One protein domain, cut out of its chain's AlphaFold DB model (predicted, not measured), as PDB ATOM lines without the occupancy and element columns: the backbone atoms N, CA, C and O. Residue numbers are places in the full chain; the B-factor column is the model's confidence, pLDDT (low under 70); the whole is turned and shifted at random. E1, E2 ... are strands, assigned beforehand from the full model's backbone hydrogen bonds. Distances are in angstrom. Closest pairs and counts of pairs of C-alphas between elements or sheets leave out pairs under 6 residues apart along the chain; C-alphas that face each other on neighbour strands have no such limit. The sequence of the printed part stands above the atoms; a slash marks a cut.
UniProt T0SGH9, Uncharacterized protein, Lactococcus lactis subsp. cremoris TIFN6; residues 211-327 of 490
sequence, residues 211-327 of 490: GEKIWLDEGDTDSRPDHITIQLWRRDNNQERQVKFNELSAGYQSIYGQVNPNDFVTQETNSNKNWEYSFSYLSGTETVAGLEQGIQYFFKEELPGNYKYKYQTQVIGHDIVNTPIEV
ATOM      1  N   GLY A 211     -37.481  32.335  16.548       94.62
ATOM      2  CA  GLY A 211     -37.647  33.620  17.212       94.62
ATOM      3  C   GLY A 211     -37.548  34.783  16.238       94.62
ATOM      4  O   GLY A 211     -37.070  34.647  15.107       94.62
ATOM      5  N   GLU A 212     -38.005  35.936  16.701       95.50
ATOM      6  CA  GLU A 212     -37.952  37.208  15.997       95.50
ATOM      7  C   GLU A 212     -36.814  38.077  16.540       95.50
ATOM      8  O   GLU A 212     -36.465  38.043  17.728       95.50
ATOM      9  N   LYS A 213     -36.220  38.897  15.673       95.69
ATOM     10  CA  LYS A 213     -35.359  40.000  16.092       95.69
ATOM     11  C   LYS A 213     -36.166  41.300  16.091       95.69
ATOM     12  O   LYS A 213     -36.485  41.864  15.047       95.69
ATOM     13  N   ILE A 214     -36.428  41.800  17.293       92.25
ATOM     14  CA  ILE A 214     -37.147  43.044  17.556       92.25
ATOM     15  C   ILE A 214     -36.142  44.190  17.734       92.25
ATOM     16  O   ILE A 214     -35.156  44.084  18.473       92.25
ATOM     17  N   TRP A 215     -36.429  45.317  17.086       90.38
ATOM     18  CA  TRP A 215     -35.681  46.566  17.209       90.38
ATOM     19  C   TRP A 215     -36.583  47.646  17.817       90.38
ATOM     20  O   TRP A 215     -37.596  48.017  17.229       90.38
ATOM     21  N   LEU A 216     -36.222  48.155  18.996       87.06
ATOM     22  CA  LEU A 216     -36.950  49.211  19.710       87.06
ATOM     23  C   LEU A 216     -36.334  50.592  19.439       87.06
ATOM     24  O   LEU A 216     -36.074  51.368  20.353       87.06
ATOM     25  N   ASP A 217     -36.078  50.880  18.165       81.62
ATOM     26  CA  ASP A 217     -35.395  52.079  17.655       81.62
ATOM     27  C   ASP A 217     -36.356  53.128  17.064       81.62
ATOM     28  O   ASP A 217     -35.994  53.889  16.170       81.62
ATOM     29  N   GLU A 218     -37.607  53.134  17.531       77.25
ATOM     30  CA  GLU A 218     -38.724  53.955  17.028       77.25
ATOM     31  C   GLU A 218     -39.039  53.814  15.518       77.25
ATOM     32  O   GLU A 218     -39.909  54.527  15.013       77.25
ATOM     33  N   GLY A 219     -38.405  52.870  14.809       78.19
ATOM     34  CA  GLY A 219     -38.522  52.706  13.356       78.19
ATOM     35  C   GLY A 219     -37.350  53.291  12.555       78.19
ATOM     36  O   GLY A 219     -37.488  53.473  11.345       78.19
ATOM     37  N   ASP A 220     -36.202  53.581  13.184       81.25
ATOM     38  CA  ASP A 220     -34.961  54.024  12.520       81.25
ATOM     39  C   ASP A 220     -34.284  52.864  11.751       81.25
ATOM     40  O   ASP A 220     -33.193  52.391  12.076       81.25
ATOM     41  N   THR A 221     -34.977  52.378  10.716       84.31
ATOM     42  CA  THR A 221     -34.569  51.249   9.864       84.31
ATOM     43  C   THR A 221     -33.232  51.480   9.162       84.31
ATOM     44  O   THR A 221     -32.452  50.536   9.042       84.31
ATOM     45  N   ASP A 222     -32.941  52.723   8.765       82.81
ATOM     46  CA  ASP A 222     -31.676  53.143   8.145       82.81
ATOM     47  C   ASP A 222     -30.458  52.957   9.070       82.81
ATOM     48  O   ASP A 222     -29.325  52.921   8.585       82.81
ATOM     49  N   SER A 223     -30.681  52.850  10.386       84.56
ATOM     50  CA  SER A 223     -29.626  52.743  11.403       84.56
ATOM     51  C   SER A 223     -29.417  51.339  11.970       84.56
ATOM     52  O   SER A 223     -28.575  51.145  12.852       84.56
ATOM     53  N   ARG A 224     -30.185  50.359  11.482       87.62
ATOM     54  CA  ARG A 224     -30.016  48.938  11.811       87.62
ATOM     55  C   ARG A 224     -28.814  48.375  11.033       87.62
ATOM     56  O   ARG A 224     -28.559  48.814   9.912       87.62
ATOM     57  N   PRO A 225     -28.071  47.396  11.578       88.19
ATOM     58  CA  PRO A 225     -26.992  46.745  10.837       88.19
ATOM     59  C   PRO A 225     -27.535  45.956   9.632       88.19
ATOM     60  O   PRO A 225     -28.658  45.460   9.670       88.19
ATOM     61  N   ASP A 226     -26.721  45.760   8.586       89.38
ATOM     62  CA  ASP A 226     -27.115  44.995   7.382       89.38
ATOM     63  C   ASP A 226     -27.523  43.535   7.685       89.38
ATOM     64  O   ASP A 226     -28.241  42.904   6.905       89.38
ATOM     65  N   HIS A 227     -27.023  42.974   8.789       92.56
ATOM     66  CA  HIS A 227     -27.341  41.645   9.313       92.56
ATOM     67  C   HIS A 227     -26.928  41.533  10.788       92.56
ATOM     68  O   HIS A 227     -26.192  42.373  11.306       92.56
ATOM     69  N   ILE A 228     -27.368  40.463  11.446       94.75
ATOM     70  CA  ILE A 228     -26.867  40.001  12.750       94.75
ATOM     71  C   ILE A 228     -26.624  38.494  12.700       94.75
ATOM     72  O   ILE A 228     -27.271  37.799  11.912       94.75
ATOM     73  N   THR A 229     -25.759  37.979  13.573       95.81
ATOM     74  CA  THR A 229     -25.555  36.536  13.746       95.81
ATOM     75  C   THR A 229     -26.266  36.049  15.004       95.81
ATOM     76  O   THR A 229     -25.993  36.516  16.109       95.81
ATOM     77  N   ILE A 230     -27.166  35.080  14.847       97.56
ATOM     78  CA  ILE A 230     -27.825  34.380  15.949       97.56
ATOM     79  C   ILE A 230     -27.018  33.131  16.287       97.56
ATOM     80  O   ILE A 230     -26.751  32.296  15.421       97.56
ATOM     81  N   GLN A 231     -26.636  32.987  17.552       97.25
ATOM     82  CA  GLN A 231     -25.936  31.820  18.075       97.25
ATOM     83  C   GLN A 231     -26.915  30.890  18.799       97.25
ATOM     84  O   GLN A 231     -27.627  31.335  19.702       97.25
ATOM     85  N   LEU A 232     -26.904  29.593  18.477       97.06
ATOM     86  CA  LEU A 232     -27.678  28.584  19.207       97.06
ATOM     87  C   LEU A 232     -26.930  28.138  20.473       97.06
ATOM     88  O   LEU A 232     -25.826  27.592  20.402       97.06
ATOM     89  N   TRP A 233     -27.555  28.327  21.632       96.69
ATOM     90  CA  TRP A 233     -27.048  27.911  22.938       96.69
ATOM     91  C   TRP A 233     -27.994  26.906  23.605       96.69
ATOM     92  O   TRP A 233     -29.199  26.884  23.356       96.69
ATOM     93  N   ARG A 234     -27.434  26.060  24.473       94.06
ATOM     94  CA  ARG A 234     -28.181  25.130  25.329       94.06
ATOM     95  C   ARG A 234     -27.691  25.184  26.770       94.06
ATOM     96  O   ARG A 234     -26.535  25.541  27.028       94.06
ATOM     97  N   ARG A 235     -28.585  24.863  27.704       89.50
ATOM     98  CA  ARG A 235     -28.307  24.784  29.139       89.50
ATOM     99  C   ARG A 235     -28.459  23.342  29.614       89.50
ATOM    100  O   ARG A 235     -29.570  22.827  29.692       89.50
ATOM    101  N   ASP A 236     -27.336  22.742  29.996       78.44
ATOM    102  CA  ASP A 236     -27.232  21.351  30.437       78.44
ATOM    103  C   ASP A 236     -26.780  21.343  31.899       78.44
ATOM    104  O   ASP A 236     -25.739  21.917  32.215       78.44
ATOM    105  N   ASN A 237     -27.530  20.717  32.813       71.19
ATOM    106  CA  ASN A 237     -27.155  20.613  34.237       71.19
ATOM    107  C   ASN A 237     -26.717  21.965  34.869       71.19
ATOM    108  O   ASN A 237     -25.734  22.038  35.610       71.19
ATOM    109  N   ASN A 238     -27.443  23.049  34.565       73.12
ATOM    110  CA  ASN A 238     -27.140  24.435  34.965       73.12
ATOM    111  C   ASN A 238     -25.810  25.011  34.428       73.12
ATOM    112  O   ASN A 238     -25.269  25.955  35.006       73.12
ATOM    113  N   GLN A 239     -25.275  24.488  33.323       83.75
ATOM    114  CA  GLN A 239     -24.154  25.067  32.574       83.75
ATOM    115  C   GLN A 239     -24.602  25.478  31.171       83.75
ATOM    116  O   GLN A 239     -25.278  24.721  30.483       83.75
ATOM    117  N   GLU A 240     -24.224  26.680  30.739       93.62
ATOM    118  CA  GLU A 240     -24.525  27.184  29.396       93.62
ATOM    119  C   GLU A 240     -23.375  26.924  28.428       93.62
ATOM    120  O   GLU A 240     -22.214  27.188  28.747       93.62
ATOM    121  N   ARG A 241     -23.701  26.488  27.209       95.00
ATOM    122  CA  ARG A 241     -22.729  26.341  26.121       95.00
ATOM    123  C   ARG A 241     -23.373  26.517  24.750       95.00
ATOM    124  O   ARG A 241     -24.551  26.219  24.562       95.00
ATOM    125  N   GLN A 242     -22.579  26.977  23.791       96.69
ATOM    126  CA  GLN A 242     -22.980  27.047  22.390       96.69
ATOM    127  C   GLN A 242     -23.025  25.632  21.787       96.69
ATOM    128  O   GLN A 242     -22.175  24.790  22.097       96.69
ATOM    129  N   VAL A 243     -24.032  25.366  20.957       95.69
ATOM    130  CA  VAL A 243     -24.284  24.056  20.333       95.69
ATOM    131  C   VAL A 243     -23.372  23.859  19.127       95.69
ATOM    132  O   VAL A 243     -23.094  24.816  18.405       95.69
ATOM    133  N   LYS A 244     -22.925  22.626  18.873       94.81
ATOM    134  CA  LYS A 244     -22.154  22.254  17.673       94.81
ATOM    135  C   LYS A 244     -22.970  21.462  16.658       94.81
ATOM    136  O   LYS A 244     -23.898  20.745  17.022       94.81
ATOM    137  N   PHE A 245     -22.600  21.548  15.378       92.19
ATOM    138  CA  PHE A 245     -23.326  20.859  14.300       92.19
ATOM    139  C   PHE A 245     -23.365  19.326  14.459       92.19
ATOM    140  O   PHE A 245     -24.299  18.692  13.977       92.19
ATOM    141  N   ASN A 246     -22.397  18.719  15.157       91.00
ATOM    142  CA  ASN A 246     -22.396  17.287  15.487       91.00
ATOM    143  C   ASN A 246     -23.343  16.874  16.633       91.00
ATOM    144  O   ASN A 246     -23.465  15.679  16.890       91.00
ATOM    145  N   GLU A 247     -24.002  17.819  17.310       91.50
ATOM    146  CA  GLU A 247     -25.025  17.546  18.335       91.50
ATOM    147  C   GLU A 247     -26.452  17.504  17.771       91.50
ATOM    148  O   GLU A 247     -27.394  17.184  18.495       91.50
ATOM    149  N   LEU A 248     -26.627  17.868  16.499       89.88
ATOM    150  CA  LEU A 248     -27.933  17.958  15.856       89.88
ATOM    151  C   LEU A 248     -28.431  16.572  15.428       89.88
ATOM    152  O   LEU A 248     -27.664  15.723  14.967       89.88
ATOM    153  N   SER A 249     -29.737  16.348  15.560       82.94
ATOM    154  CA  SER A 249     -30.388  15.084  15.223       82.94
ATOM    155  C   SER A 249     -30.211  14.741  13.738       82.94
ATOM    156  O   SER A 249     -30.246  15.603  12.853       82.94
ATOM    157  N   ALA A 250     -30.027  13.448  13.454       76.56
ATOM    158  CA  ALA A 250     -29.741  12.958  12.109       76.56
ATOM    159  C   ALA A 250     -30.828  13.384  11.104       76.56
ATOM    160  O   ALA A 250     -31.993  13.018  11.239       76.56
ATOM    161  N   GLY A 251     -30.425  14.150  10.089       71.81
ATOM    162  CA  GLY A 251     -31.327  14.766   9.113       71.81
ATOM    163  C   GLY A 251     -31.098  16.265   8.924       71.81
ATOM    164  O   GLY A 251     -31.450  16.780   7.865       71.81
ATOM    165  N   TYR A 252     -30.452  16.943   9.884       78.81
ATOM    166  CA  TYR A 252     -30.091  18.355   9.745       78.81
ATOM    167  C   TYR A 252     -29.266  18.628   8.476       78.81
ATOM    168  O   TYR A 252     -28.290  17.932   8.183       78.81
ATOM    169  N   GLN A 253     -29.628  19.690   7.756       70.75
ATOM    170  CA  GLN A 253     -28.851  20.257   6.658       70.75
ATOM    171  C   GLN A 253     -28.660  21.748   6.932       70.75
ATOM    172  O   GLN A 253     -29.634  22.467   7.145       70.75
ATOM    173  N   SER A 254     -27.410  22.218   6.930       75.44
ATOM    174  CA  SER A 254     -27.131  23.645   7.089       75.44
ATOM    175  C   SER A 254     -27.560  24.403   5.836       75.44
ATOM    176  O   SER A 254     -27.243  23.991   4.718       75.44
ATOM    177  N   ILE A 255     -28.201  25.560   6.018       73.69
ATOM    178  CA  ILE A 255     -28.519  26.488   4.920       73.69
ATOM    179  C   ILE A 255     -27.256  27.008   4.207       73.69
ATOM    180  O   ILE A 255     -27.331  27.453   3.065       73.69
ATOM    181  N   TYR A 256     -26.093  26.898   4.860       74.62
ATOM    182  CA  TYR A 256     -24.773  27.236   4.323       74.62
ATOM    183  C   TYR A 256     -24.096  26.066   3.576       74.62
ATOM    184  O   TYR A 256     -22.968  26.197   3.104       74.62
ATOM    185  N   GLY A 257     -24.765  24.913   3.444       82.25
ATOM    186  CA  GLY A 257     -24.251  23.736   2.743       82.25
ATOM    187  C   GLY A 257     -23.420  22.810   3.638       82.25
ATOM    188  O   GLY A 257     -23.885  22.363   4.687       82.25
ATOM    189  N   GLN A 258     -22.204  22.456   3.208       81.19
ATOM    190  CA  GLN A 258     -21.315  21.600   4.001       81.19
ATOM    191  C   GLN A 258     -20.606  22.412   5.092       81.19
ATOM    192  O   GLN A 258     -19.754  23.246   4.799       81.19
ATOM    193  N   VAL A 259     -20.934  22.116   6.348       86.44
ATOM    194  CA  VAL A 259     -20.307  22.679   7.553       86.44
ATOM    195  C   VAL A 259     -19.370  21.663   8.210       86.44
ATOM    196  O   VAL A 259     -19.584  20.453   8.108       86.44
ATOM    197  N   ASN A 260     -18.335  22.132   8.912       88.19
ATOM    198  CA  ASN A 260     -17.508  21.266   9.754       88.19
ATOM    199  C   ASN A 260     -18.321  20.856  11.001       88.19
ATOM    200  O   ASN A 260     -18.774  21.734  11.734       88.19
ATOM    201  N   PRO A 261     -18.479  19.552  11.309       90.00
ATOM    202  CA  PRO A 261     -19.302  19.109  12.438       90.00
ATOM    203  C   PRO A 261     -18.844  19.621  13.816       90.00
ATOM    204  O   PRO A 261     -19.614  19.567  14.770       90.00
ATOM    205  N   ASN A 262     -17.600  20.097  13.943       93.50
ATOM    206  CA  ASN A 262     -17.071  20.655  15.192       93.50
ATOM    207  C   ASN A 262     -17.293  22.168  15.354       93.50
ATOM    208  O   ASN A 262     -16.967  22.692  16.426       93.50
ATOM    209  N   ASP A 263     -17.799  22.853  14.329       94.31
ATOM    210  CA  ASP A 263     -18.115  24.280  14.386       94.31
ATOM    211  C   ASP A 263     -19.431  24.503  15.144       94.31
ATOM    212  O   ASP A 263     -20.250  23.588  15.307       94.31
ATOM    213  N   PHE A 264     -19.621  25.725  15.637       95.81
ATOM    214  CA  PHE A 264     -20.822  26.106  16.366       95.81
ATOM    215  C   PHE A 264     -21.995  26.410  15.433       95.81
ATOM    216  O   PHE A 264     -21.817  26.936  14.338       95.81
ATOM    217  N   VAL A 265     -23.202  26.105  15.903       95.25
ATOM    218  CA  VAL A 265     -24.451  26.337  15.180       95.25
ATOM    219  C   VAL A 265     -24.831  27.814  15.286       95.25
ATOM    220  O   VAL A 265     -25.100  28.331  16.375       95.25
ATOM    221  N   THR A 266     -24.856  28.488  14.140       94.81
ATOM    222  CA  THR A 266     -25.266  29.888  13.994       94.81
ATOM    223  C   THR A 266     -26.168  30.070  12.773       94.81
ATOM    224  O   THR A 266     -26.211  29.221  11.878       94.81
ATOM    225  N   GLN A 267     -26.907  31.177  12.740       94.38
ATOM    226  CA  GLN A 267     -27.721  31.594  11.601       94.38
ATOM    227  C   GLN A 267     -27.731  33.122  11.518       94.38
ATOM    228  O   GLN A 267     -28.047  33.790  12.497       94.38
ATOM    229  N   GLU A 268     -27.410  33.691  10.361       94.81
ATOM    230  CA  GLU A 268     -27.551  35.136  10.149       94.81
ATOM    231  C   GLU A 268     -29.011  35.494   9.853       94.81
ATOM    232  O   GLU A 268     -29.676  34.787   9.085       94.81
ATOM    233  N   THR A 269     -29.492  36.634  10.348       95.44
ATOM    234  CA  THR A 269     -30.760  37.232   9.898       95.44
ATOM    235  C   THR A 269     -30.615  38.714   9.553       95.44
ATOM    236  O   THR A 269     -29.642  39.363   9.938       95.44
ATOM    237  N   ASN A 270     -31.551  39.222   8.751       94.69
ATOM    238  CA  ASN A 270     -31.612  40.599   8.269       94.69
ATOM    239  C   ASN A 270     -33.025  40.950   7.772       94.69
ATOM    240  O   ASN A 270     -33.927  40.111   7.763       94.69
ATOM    241  N   SER A 271     -33.201  42.184   7.296       92.69
ATOM    242  CA  SER A 271     -34.461  42.698   6.742       92.69
ATOM    243  C   SER A 271     -35.049  41.860   5.597       92.69
ATOM    244  O   SER A 271     -36.266  41.746   5.506       92.69
ATOM    245  N   ASN A 272     -34.225  41.211   4.764       94.56
ATOM    246  CA  ASN A 272     -34.702  40.338   3.677       94.56
ATOM    247  C   ASN A 272     -35.225  38.976   4.172       94.56
ATOM    248  O   ASN A 272     -35.811  38.228   3.391       94.56
ATOM    249  N   LYS A 273     -34.998  38.644   5.449       94.25
ATOM    250  CA  LYS A 273     -35.572  37.489   6.156       94.25
ATOM    251  C   LYS A 273     -36.596  37.929   7.214       94.25
ATOM    252  O   LYS A 273     -36.786  37.220   8.191       94.25
ATOM    253  N   ASN A 274     -37.174  39.128   7.075       94.31
ATOM    254  CA  ASN A 274     -38.077  39.759   8.050       94.31
ATOM    255  C   ASN A 274     -37.525  39.852   9.487       94.31
ATOM    256  O   ASN A 274     -38.301  40.035  10.417       94.31
ATOM    257  N   TRP A 275     -36.205  39.730   9.688       95.75
ATOM    258  CA  TRP A 275     -35.587  39.575  11.013       95.75
ATOM    259  C   TRP A 275     -35.962  38.275  11.772       95.75
ATOM    260  O   TRP A 275     -35.667  38.145  12.958       95.75
ATOM    261  N   GLU A 276     -36.524  37.274  11.088       96.50
ATOM    262  CA  GLU A 276     -36.850  35.940  11.621       96.50
ATOM    263  C   GLU A 276     -35.627  34.995  11.625       96.50
ATOM    264  O   GLU A 276     -34.697  35.144  10.820       96.50
ATOM    265  N   TYR A 277     -35.625  33.989  12.505       95.88
ATOM    266  CA  TYR A 277     -34.637  32.897  12.544       95.88
ATOM    267  C   TYR A 277     -35.230  31.610  13.143       95.88
ATOM    268  O   TYR A 277     -36.191  31.640  13.913       95.88
ATOM    269  N   SER A 278     -34.664  30.454  12.785       94.50
ATOM    270  CA  SER A 278     -35.138  29.140  13.233       94.50
ATOM    271  C   SER A 278     -34.069  28.044  13.185       94.50
ATOM    272  O   SER A 278     -33.245  27.962  12.270       94.50
ATOM    273  N   PHE A 279     -34.118  27.163  14.186       92.69
ATOM    274  CA  PHE A 279     -33.221  26.025  14.357       92.69
ATOM    275  C   PHE A 279     -34.041  24.739  14.530       92.69
ATOM    276  O   PHE A 279     -34.778  24.563  15.501       92.69
ATOM    277  N   SER A 280     -33.892  23.832  13.567       91.00
ATOM    278  CA  SER A 280     -34.548  22.519  13.514       91.00
ATOM    279  C   SER A 280     -33.579  21.386  13.849       91.00
ATOM    280  O   SER A 280     -32.363  21.580  13.871       91.00
ATOM    281  N   TYR A 281     -34.113  20.173  14.021       91.56
ATOM    282  CA  TYR A 281     -33.337  18.965  14.339       91.56
ATOM    283  C   TYR A 281     -32.607  19.047  15.688       91.56
ATOM    284  O   TYR A 281     -31.526  18.486  15.858       91.56
ATOM    285  N   LEU A 282     -33.204  19.730  16.665       92.44
ATOM    286  CA  LEU A 282     -32.686  19.771  18.030       92.44
ATOM    287  C   LEU A 282     -33.165  18.538  18.815       92.44
ATOM    288  O   LEU A 282     -34.241  18.007  18.541       92.44
ATOM    289  N   SER A 283     -32.389  18.066  19.791       90.62
ATOM    290  CA  SER A 283     -32.814  16.956  20.657       90.62
ATOM    291  C   SER A 283     -33.636  17.499  21.819       90.62
ATOM    292  O   SER A 283     -33.130  18.307  22.587       90.62
ATOM    293  N   GLY A 284     -34.890  17.065  21.974       88.50
ATOM    294  CA  GLY A 284     -35.727  17.521  23.091       88.50
ATOM    295  C   GLY A 284     -35.221  17.055  24.454       88.50
ATOM    296  O   GLY A 284     -35.196  17.825  25.412       88.50
ATOM    297  N   THR A 285     -34.759  15.811  24.542       88.56
ATOM    298  CA  THR A 285     -34.307  15.208  25.797       88.56
ATOM    299  C   THR A 285     -32.944  14.540  25.658       88.56
ATOM    300  O   THR A 285     -32.536  14.125  24.572       88.56
ATOM    301  N   GLU A 286     -32.240  14.414  26.783       87.25
ATOM    302  CA  GLU A 286     -31.033  13.598  26.917       87.25
ATOM    303  C   GLU A 286     -31.082  12.706  28.162       87.25
ATOM    304  O   GLU A 286     -31.826  12.953  29.109       87.25
ATOM    305  N   THR A 287     -30.288  11.631  28.159       88.31
ATOM    306  CA  THR A 287     -30.207  10.687  29.282       88.31
ATOM    307  C   THR A 287     -28.985  10.982  30.149       88.31
ATOM    308  O   THR A 287     -27.865  10.593  29.818       88.31
ATOM    309  N   VAL A 288     -29.200  11.617  31.301       85.19
ATOM    310  CA  VAL A 288     -28.154  11.957  32.274       85.19
ATOM    311  C   VAL A 288     -28.230  10.989  33.451       85.19
ATOM    312  O   VAL A 288     -29.252  10.878  34.122       85.19
ATOM    313  N   ALA A 289     -27.146  10.245  33.697       87.62
ATOM    314  CA  ALA A 289     -27.051   9.234  34.762       87.62
ATOM    315  C   ALA A 289     -28.175   8.161  34.770       87.62
ATOM    316  O   ALA A 289     -28.417   7.525  35.794       87.62
ATOM    317  N   GLY A 290     -28.834   7.929  33.627       86.31
ATOM    318  CA  GLY A 290     -29.957   6.991  33.491       86.31
ATOM    319  C   GLY A 290     -31.345   7.602  33.725       86.31
ATOM    320  O   GLY A 290     -32.330   6.871  33.668       86.31
ATOM    321  N   LEU A 291     -31.432   8.914  33.958       87.00
ATOM    322  CA  LEU A 291     -32.677   9.683  33.991       87.00
ATOM    323  C   LEU A 291     -32.819  10.485  32.695       87.00
ATOM    324  O   LEU A 291     -31.830  11.008  32.182       87.00
ATOM    325  N   GLU A 292     -34.036  10.597  32.174       88.06
ATOM    326  CA  GLU A 292     -34.335  11.515  31.075       88.06
ATOM    327  C   GLU A 292     -34.456  12.950  31.609       88.06
ATOM    328  O   GLU A 292     -35.027  13.181  32.675       88.06
ATOM    329  N   GLN A 293     -33.883  13.911  30.887       88.75
ATOM    330  CA  GLN A 293     -33.934  15.337  31.201       88.75
ATOM    331  C   GLN A 293     -34.267  16.123  29.933       88.75
ATOM    332  O   GLN A 293     -33.738  15.822  28.864       88.75
ATOM    333  N   GLY A 294     -35.127  17.135  30.051       89.75
ATOM    334  CA  GLY A 294     -35.382  18.087  28.970       89.75
ATOM    335  C   GLY A 294     -34.193  19.022  28.747       89.75
ATOM    336  O   GLY A 294     -33.571  19.477  29.706       89.75
ATOM    337  N   ILE A 295     -33.893  19.334  27.487       90.25
ATOM    338  CA  ILE A 295     -32.838  20.279  27.104       90.25
ATOM    339  C   ILE A 295     -33.458  21.668  26.919       90.25
ATOM    340  O   ILE A 295     -34.419  21.837  26.168       90.25
ATOM    341  N   GLN A 296     -32.908  22.682  27.592       92.31
ATOM    342  CA  GLN A 296     -33.322  24.075  27.403       92.31
ATOM    343  C   GLN A 296     -32.428  24.752  26.359       92.31
ATOM    344  O   GLN A 296     -31.250  25.011  26.619       92.31
ATOM    345  N   TYR A 297     -32.997  25.067  25.196       94.31
ATOM    346  CA  TYR A 297     -32.343  25.859  24.152       94.31
ATOM    347  C   TYR A 297     -32.740  27.332  24.229       94.31
ATOM    348  O   TYR A 297     -33.873  27.667  24.575       94.31
ATOM    349  N   PHE A 298     -31.804  28.206  23.876       94.75
ATOM    350  CA  PHE A 298     -31.964  29.657  23.853       94.75
ATOM    351  C   PHE A 298     -30.910  30.274  22.921       94.75
ATOM    352  O   PHE A 298     -30.040  29.570  22.399       94.75
ATOM    353  N   PHE A 299     -30.969  31.587  22.705       96.81
ATOM    354  CA  PHE A 299     -30.094  32.268  21.751       96.81
ATOM    355  C   PHE A 299     -29.214  33.332  22.396       96.81
ATOM    356  O   PHE A 299     -29.499  33.825  23.489       96.81
ATOM    357  N   LYS A 300     -28.142  33.697  21.688       95.94
ATOM    358  CA  LYS A 300     -27.356  34.912  21.936       95.94
ATOM    359  C   LYS A 300     -27.117  35.624  20.608       95.94
ATOM    360  O   LYS A 300     -26.957  34.971  19.579       95.94
ATOM    361  N   GLU A 301     -27.114  36.948  20.641       95.81
ATOM    362  CA  GLU A 301     -26.808  37.786  19.483       95.81
ATOM    363  C   GLU A 301     -25.309  38.079  19.395       95.81
ATOM    364  O   GLU A 301     -24.652  38.348  20.401       95.81
ATOM    365  N   GLU A 302     -24.802  38.104  18.169       94.12
ATOM    366  CA  GLU A 302     -23.519  38.681  17.804       94.12
ATOM    367  C   GLU A 302     -23.764  39.784  16.759       94.12
ATOM    368  O   GLU A 302     -24.134  39.518  15.611       94.12
ATOM    369  N   LEU A 303     -23.622  41.042  17.194       88.50
ATOM    370  CA  LEU A 303     -23.748  42.226  16.341       88.50
ATOM    371  C   LEU A 303     -22.456  42.456  15.539       88.50
ATOM    372  O   LEU A 303     -21.372  42.388  16.127       88.50
ATOM    373  N   PRO A 304     -22.532  42.842  14.251       82.12
ATOM    374  CA  PRO A 304     -21.381  43.424  13.572       82.12
ATOM    375  C   PRO A 304     -21.015  44.744  14.270       82.12
ATOM    376  O   PRO A 304     -21.874  45.591  14.506       82.12
ATOM    377  N   GLY A 305     -19.743  44.916  14.639       73.88
ATOM    378  CA  GLY A 305     -19.276  45.999  15.527       73.88
ATOM    379  C   GLY A 305     -19.318  47.424  14.956       73.88
ATOM    380  O   GLY A 305     -18.749  48.335  15.554       73.88
ATOM    381  N   ASN A 306     -19.950  47.623  13.800       74.62
ATOM    382  CA  ASN A 306     -20.141  48.898  13.119       74.62
ATOM    383  C   ASN A 306     -21.632  49.275  13.123       74.62
ATOM    384  O   ASN A 306     -22.372  48.959  12.198       74.62
ATOM    385  N   TYR A 307     -22.073  49.980  14.164       78.81
ATOM    386  CA  TYR A 307     -23.448  50.471  14.305       78.81
ATOM    387  C   TYR A 307     -23.477  51.929  14.782       78.81
ATOM    388  O   TYR A 307     -22.559  52.383  15.464       78.81
ATOM    389  N   LYS A 308     -24.534  52.674  14.436       79.88
ATOM    390  CA  LYS A 308     -24.741  54.069  14.877       79.88
ATOM    391  C   LYS A 308     -25.049  54.175  16.375       79.88
ATOM    392  O   LYS A 308     -24.574  55.091  17.046       79.88
ATOM    393  N   TYR A 309     -25.844  53.235  16.888       81.25
ATOM    394  CA  TYR A 309     -26.290  53.169  18.279       81.25
ATOM    395  C   TYR A 309     -25.665  51.975  18.996       81.25
ATOM    396  O   TYR A 309     -25.725  50.860  18.480       81.25
ATOM    397  N   LYS A 310     -25.173  52.154  20.225       79.69
ATOM    398  CA  LYS A 310     -24.995  51.010  21.135       79.69
ATOM    399  C   LYS A 310     -26.364  50.500  21.548       79.69
ATOM    400  O   LYS A 310     -27.195  51.289  21.992       79.69
ATOM    401  N   TYR A 311     -26.576  49.194  21.449       84.06
ATOM    402  CA  TYR A 311     -27.830  48.556  21.834       84.06
ATOM    403  C   TYR A 311     -27.705  47.822  23.172       84.06
ATOM    404  O   TYR A 311     -26.703  47.160  23.442       84.06
ATOM    405  N   GLN A 312     -28.753  47.895  23.989       86.12
ATOM    406  CA  GLN A 312     -28.996  46.948  25.066       86.12
ATOM    407  C   GLN A 312     -29.750  45.752  24.484       86.12
ATOM    408  O   GLN A 312     -30.915  45.886  24.109       86.12
ATOM    409  N   THR A 313     -29.095  44.595  24.430       89.94
ATOM    410  CA  THR A 313     -29.716  43.331  24.020       89.94
ATOM    411  C   THR A 313     -30.405  42.652  25.201       89.94
ATOM    412  O   THR A 313     -29.834  42.537  26.289       89.94
ATOM    413  N   GLN A 314     -31.618  42.158  24.976       90.06
ATOM    414  CA  GLN A 314     -32.362  41.273  25.871       90.06
ATOM    415  C   GLN A 314     -32.842  40.048  25.079       90.06
ATOM    416  O   GLN A 314     -33.079  40.144  23.876       90.06
ATOM    417  N   VAL A 315     -32.985  38.902  25.745       91.56
ATOM    418  CA  VAL A 315     -33.545  37.673  25.156       91.56
ATOM    419  C   VAL A 315     -34.791  37.317  25.955       91.56
ATOM    420  O   VAL A 315     -34.711  37.183  27.176       91.56
ATOM    421  N   ILE A 316     -35.938  37.227  25.284       90.00
ATOM    422  CA  ILE A 316     -37.256  37.091  25.909       90.00
ATOM    423  C   ILE A 316     -38.001  35.968  25.194       90.00
ATOM    424  O   ILE A 316     -38.354  36.090  24.025       90.00
ATOM    425  N   GLY A 317     -38.204  34.839  25.875       91.06
ATOM    426  CA  GLY A 317     -38.611  33.621  25.179       91.06
ATOM    427  C   GLY A 317     -37.493  33.135  24.260       91.06
ATOM    428  O   GLY A 317     -36.364  32.902  24.703       91.06
ATOM    429  N   HIS A 318     -37.816  33.032  22.976       94.00
ATOM    430  CA  HIS A 318     -36.859  32.838  21.890       94.00
ATOM    431  C   HIS A 318     -36.620  34.105  21.060       94.00
ATOM    432  O   HIS A 318     -35.793  34.068  20.157       94.00
ATOM    433  N   ASP A 319     -37.259  35.225  21.400       95.00
ATOM    434  CA  ASP A 319     -37.083  36.503  20.711       95.00
ATOM    435  C   ASP A 319     -35.887  37.288  21.266       95.00
ATOM    436  O   ASP A 319     -35.544  37.204  22.450       95.00
ATOM    437  N   ILE A 320     -35.264  38.100  20.415       95.81
ATOM    438  CA  ILE A 320     -34.133  38.962  20.768       95.81
ATOM    439  C   ILE A 320     -34.568  40.411  20.575       95.81
ATOM    440  O   ILE A 320     -34.954  40.808  19.480       95.81
ATOM    441  N   VAL A 321     -34.462  41.218  21.626       92.69
ATOM    442  CA  VAL A 321     -34.891  42.622  21.648       92.69
ATOM    443  C   VAL A 321     -33.670  43.522  21.802       92.69
ATOM    444  O   VAL A 321     -32.930  43.372  22.772       92.69
ATOM    445  N   ASN A 322     -33.469  44.475  20.886       91.38
ATOM    446  CA  ASN A 322     -32.474  45.542  21.058       91.38
ATOM    447  C   ASN A 322     -33.127  46.906  21.271       91.38
ATOM    448  O   ASN A 322     -33.903  47.362  20.433       91.38
ATOM    449  N   THR A 323     -32.706  47.595  22.329       87.31
ATOM    450  CA  THR A 323     -33.056  48.996  22.612       87.31
ATOM    451  C   THR A 323     -31.814  49.873  22.429       87.31
ATOM    452  O   THR A 323     -30.785  49.547  23.021       87.31
ATOM    453  N   PRO A 324     -31.835  50.956  21.631       85.31
ATOM    454  CA  PRO A 324     -30.690  51.858  21.514       85.31
ATOM    455  C   PRO A 324     -30.464  52.632  22.825       85.31
ATOM    456  O   PRO A 324     -31.414  53.085  23.460       85.31
ATOM    457  N   ILE A 325     -29.199  52.782  23.227       80.56
ATOM    458  CA  ILE A 325     -28.771  53.457  24.464       80.56
ATOM    459  C   ILE A 325     -28.174  54.832  24.142       80.56
ATOM    460  O   ILE A 325     -28.635  55.857  24.635       80.56
ATOM    461  N   GLU A 326     -27.117  54.851  23.327       81.12
ATOM    462  CA  GLU A 326     -26.326  56.044  23.023       81.12
ATOM    463  C   GLU A 326     -25.769  55.994  21.596       81.12
ATOM    464  O   GLU A 326     -25.508  54.917  21.056       81.12
ATOM    465  N   VAL A 327     -25.558  57.173  21.003       85.50
ATOM    466  CA  VAL A 327     -24.723  57.346  19.804       85.50
ATOM    467  C   VAL A 327     -23.291  57.643  20.227       85.50
ATOM    468  O   VAL A 327     -23.065  58.459  21.124       85.50
TER     469      VAL A 327
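What this domain is: This is residues 211 to 327 of the 490 residues of an uncharacterized protein of Lactococcus lactis subsp. cremoris TIFN6 (UniProt T0SGH9). Two strongly twisted sheets lie partly face to face as an elongated sandwich: E1, E5, E9 and E10 make one sheet, curled like part of a barrel, and E2, E3, E4 and E8 make the other. The small hairpin of E6 and E7 lies at one end of the long axis, and the long loop of residues 243 to 265 lies at one side. The printed part has 117 residues, with no named helix and ten strands, E1 to E10 in order along the chain; the class is all strand. The first sheet is mixed, in the order E5, E1, E10, E9; the second is branched, its pairs antiparallel. The whole is only just compact, close to loose, with a radius of gyration of the C-alphas of 16.0 A and spans of 52 by 31 by 21 A.

Where its parts are: Find C-alpha 211 at (-37.647, 33.620, 17.212); from there E1 runs to residue 215, 13.1 A. E2, residues 228 to 236, begins with C-alpha 228 at (-26.867, 40.001, 12.750) and covers 25.7 A. Next come E3, residues 239 to 242, 10.4 A, and E4, residues 266 to 269, 10.0 A. E5, residues 276 to 282, 17.9 A, runs on into E6, residues 285 to 288, 9.5 A, at 48 degrees. E7, residues 291 to 294, 10.2 A, runs on into E8, residues 296 to 302, 20.0 A, at 42 degrees. E9, residues 309 to 316, covers 20.9 A, and E10, residues 319 to 327, covers 24.2 A, ending with C-alpha 327 at (-24.723, 57.346, 19.804).

How they stand to each other: Start at E1, which is parallel to E10, with N 214 and O 320 2.8 A apart, and antiparallel to E5, with N 211 and O 277 3.0 A apart. E10 forms a hairpin with E9, where N 312 and O 323 are 2.8 A apart. In the other sheet, look along E2: E3 and E4 are on one side of it, E8 on the other side. Within hydrogen-bond range are N 234 and O 241 of the hairpin E2 and E3, at 2.9 A, N 230 and O 267 of the antiparallel neighbours E2 and E4, at 2.8 A, and N 231 and O 300 of the antiparallel neighbours E2 and E8, at 2.9 A. Between the sheets, the closest C-alphas of E4 and E5 are those of Thr 269 and Tyr 277, 6.4 A apart, and those of E8 and E9 are Phe 299 and Val 315, 7.3 A apart. In the hairpin of E6 and E7, N 288 and O 291 are 2.8 A apart; E7 and E8 meet only through their link.

The domain as a whole: Look at Asp 222 and Gly 290 for the two C-alphas farthest apart, 52.7 A. The printed part has no cut. The links E1 to E2, 12 residues, and E3 to E4, 23 residues, are long. The mean pLDDT of the printed part is 88.6, and no printed residue is under 70.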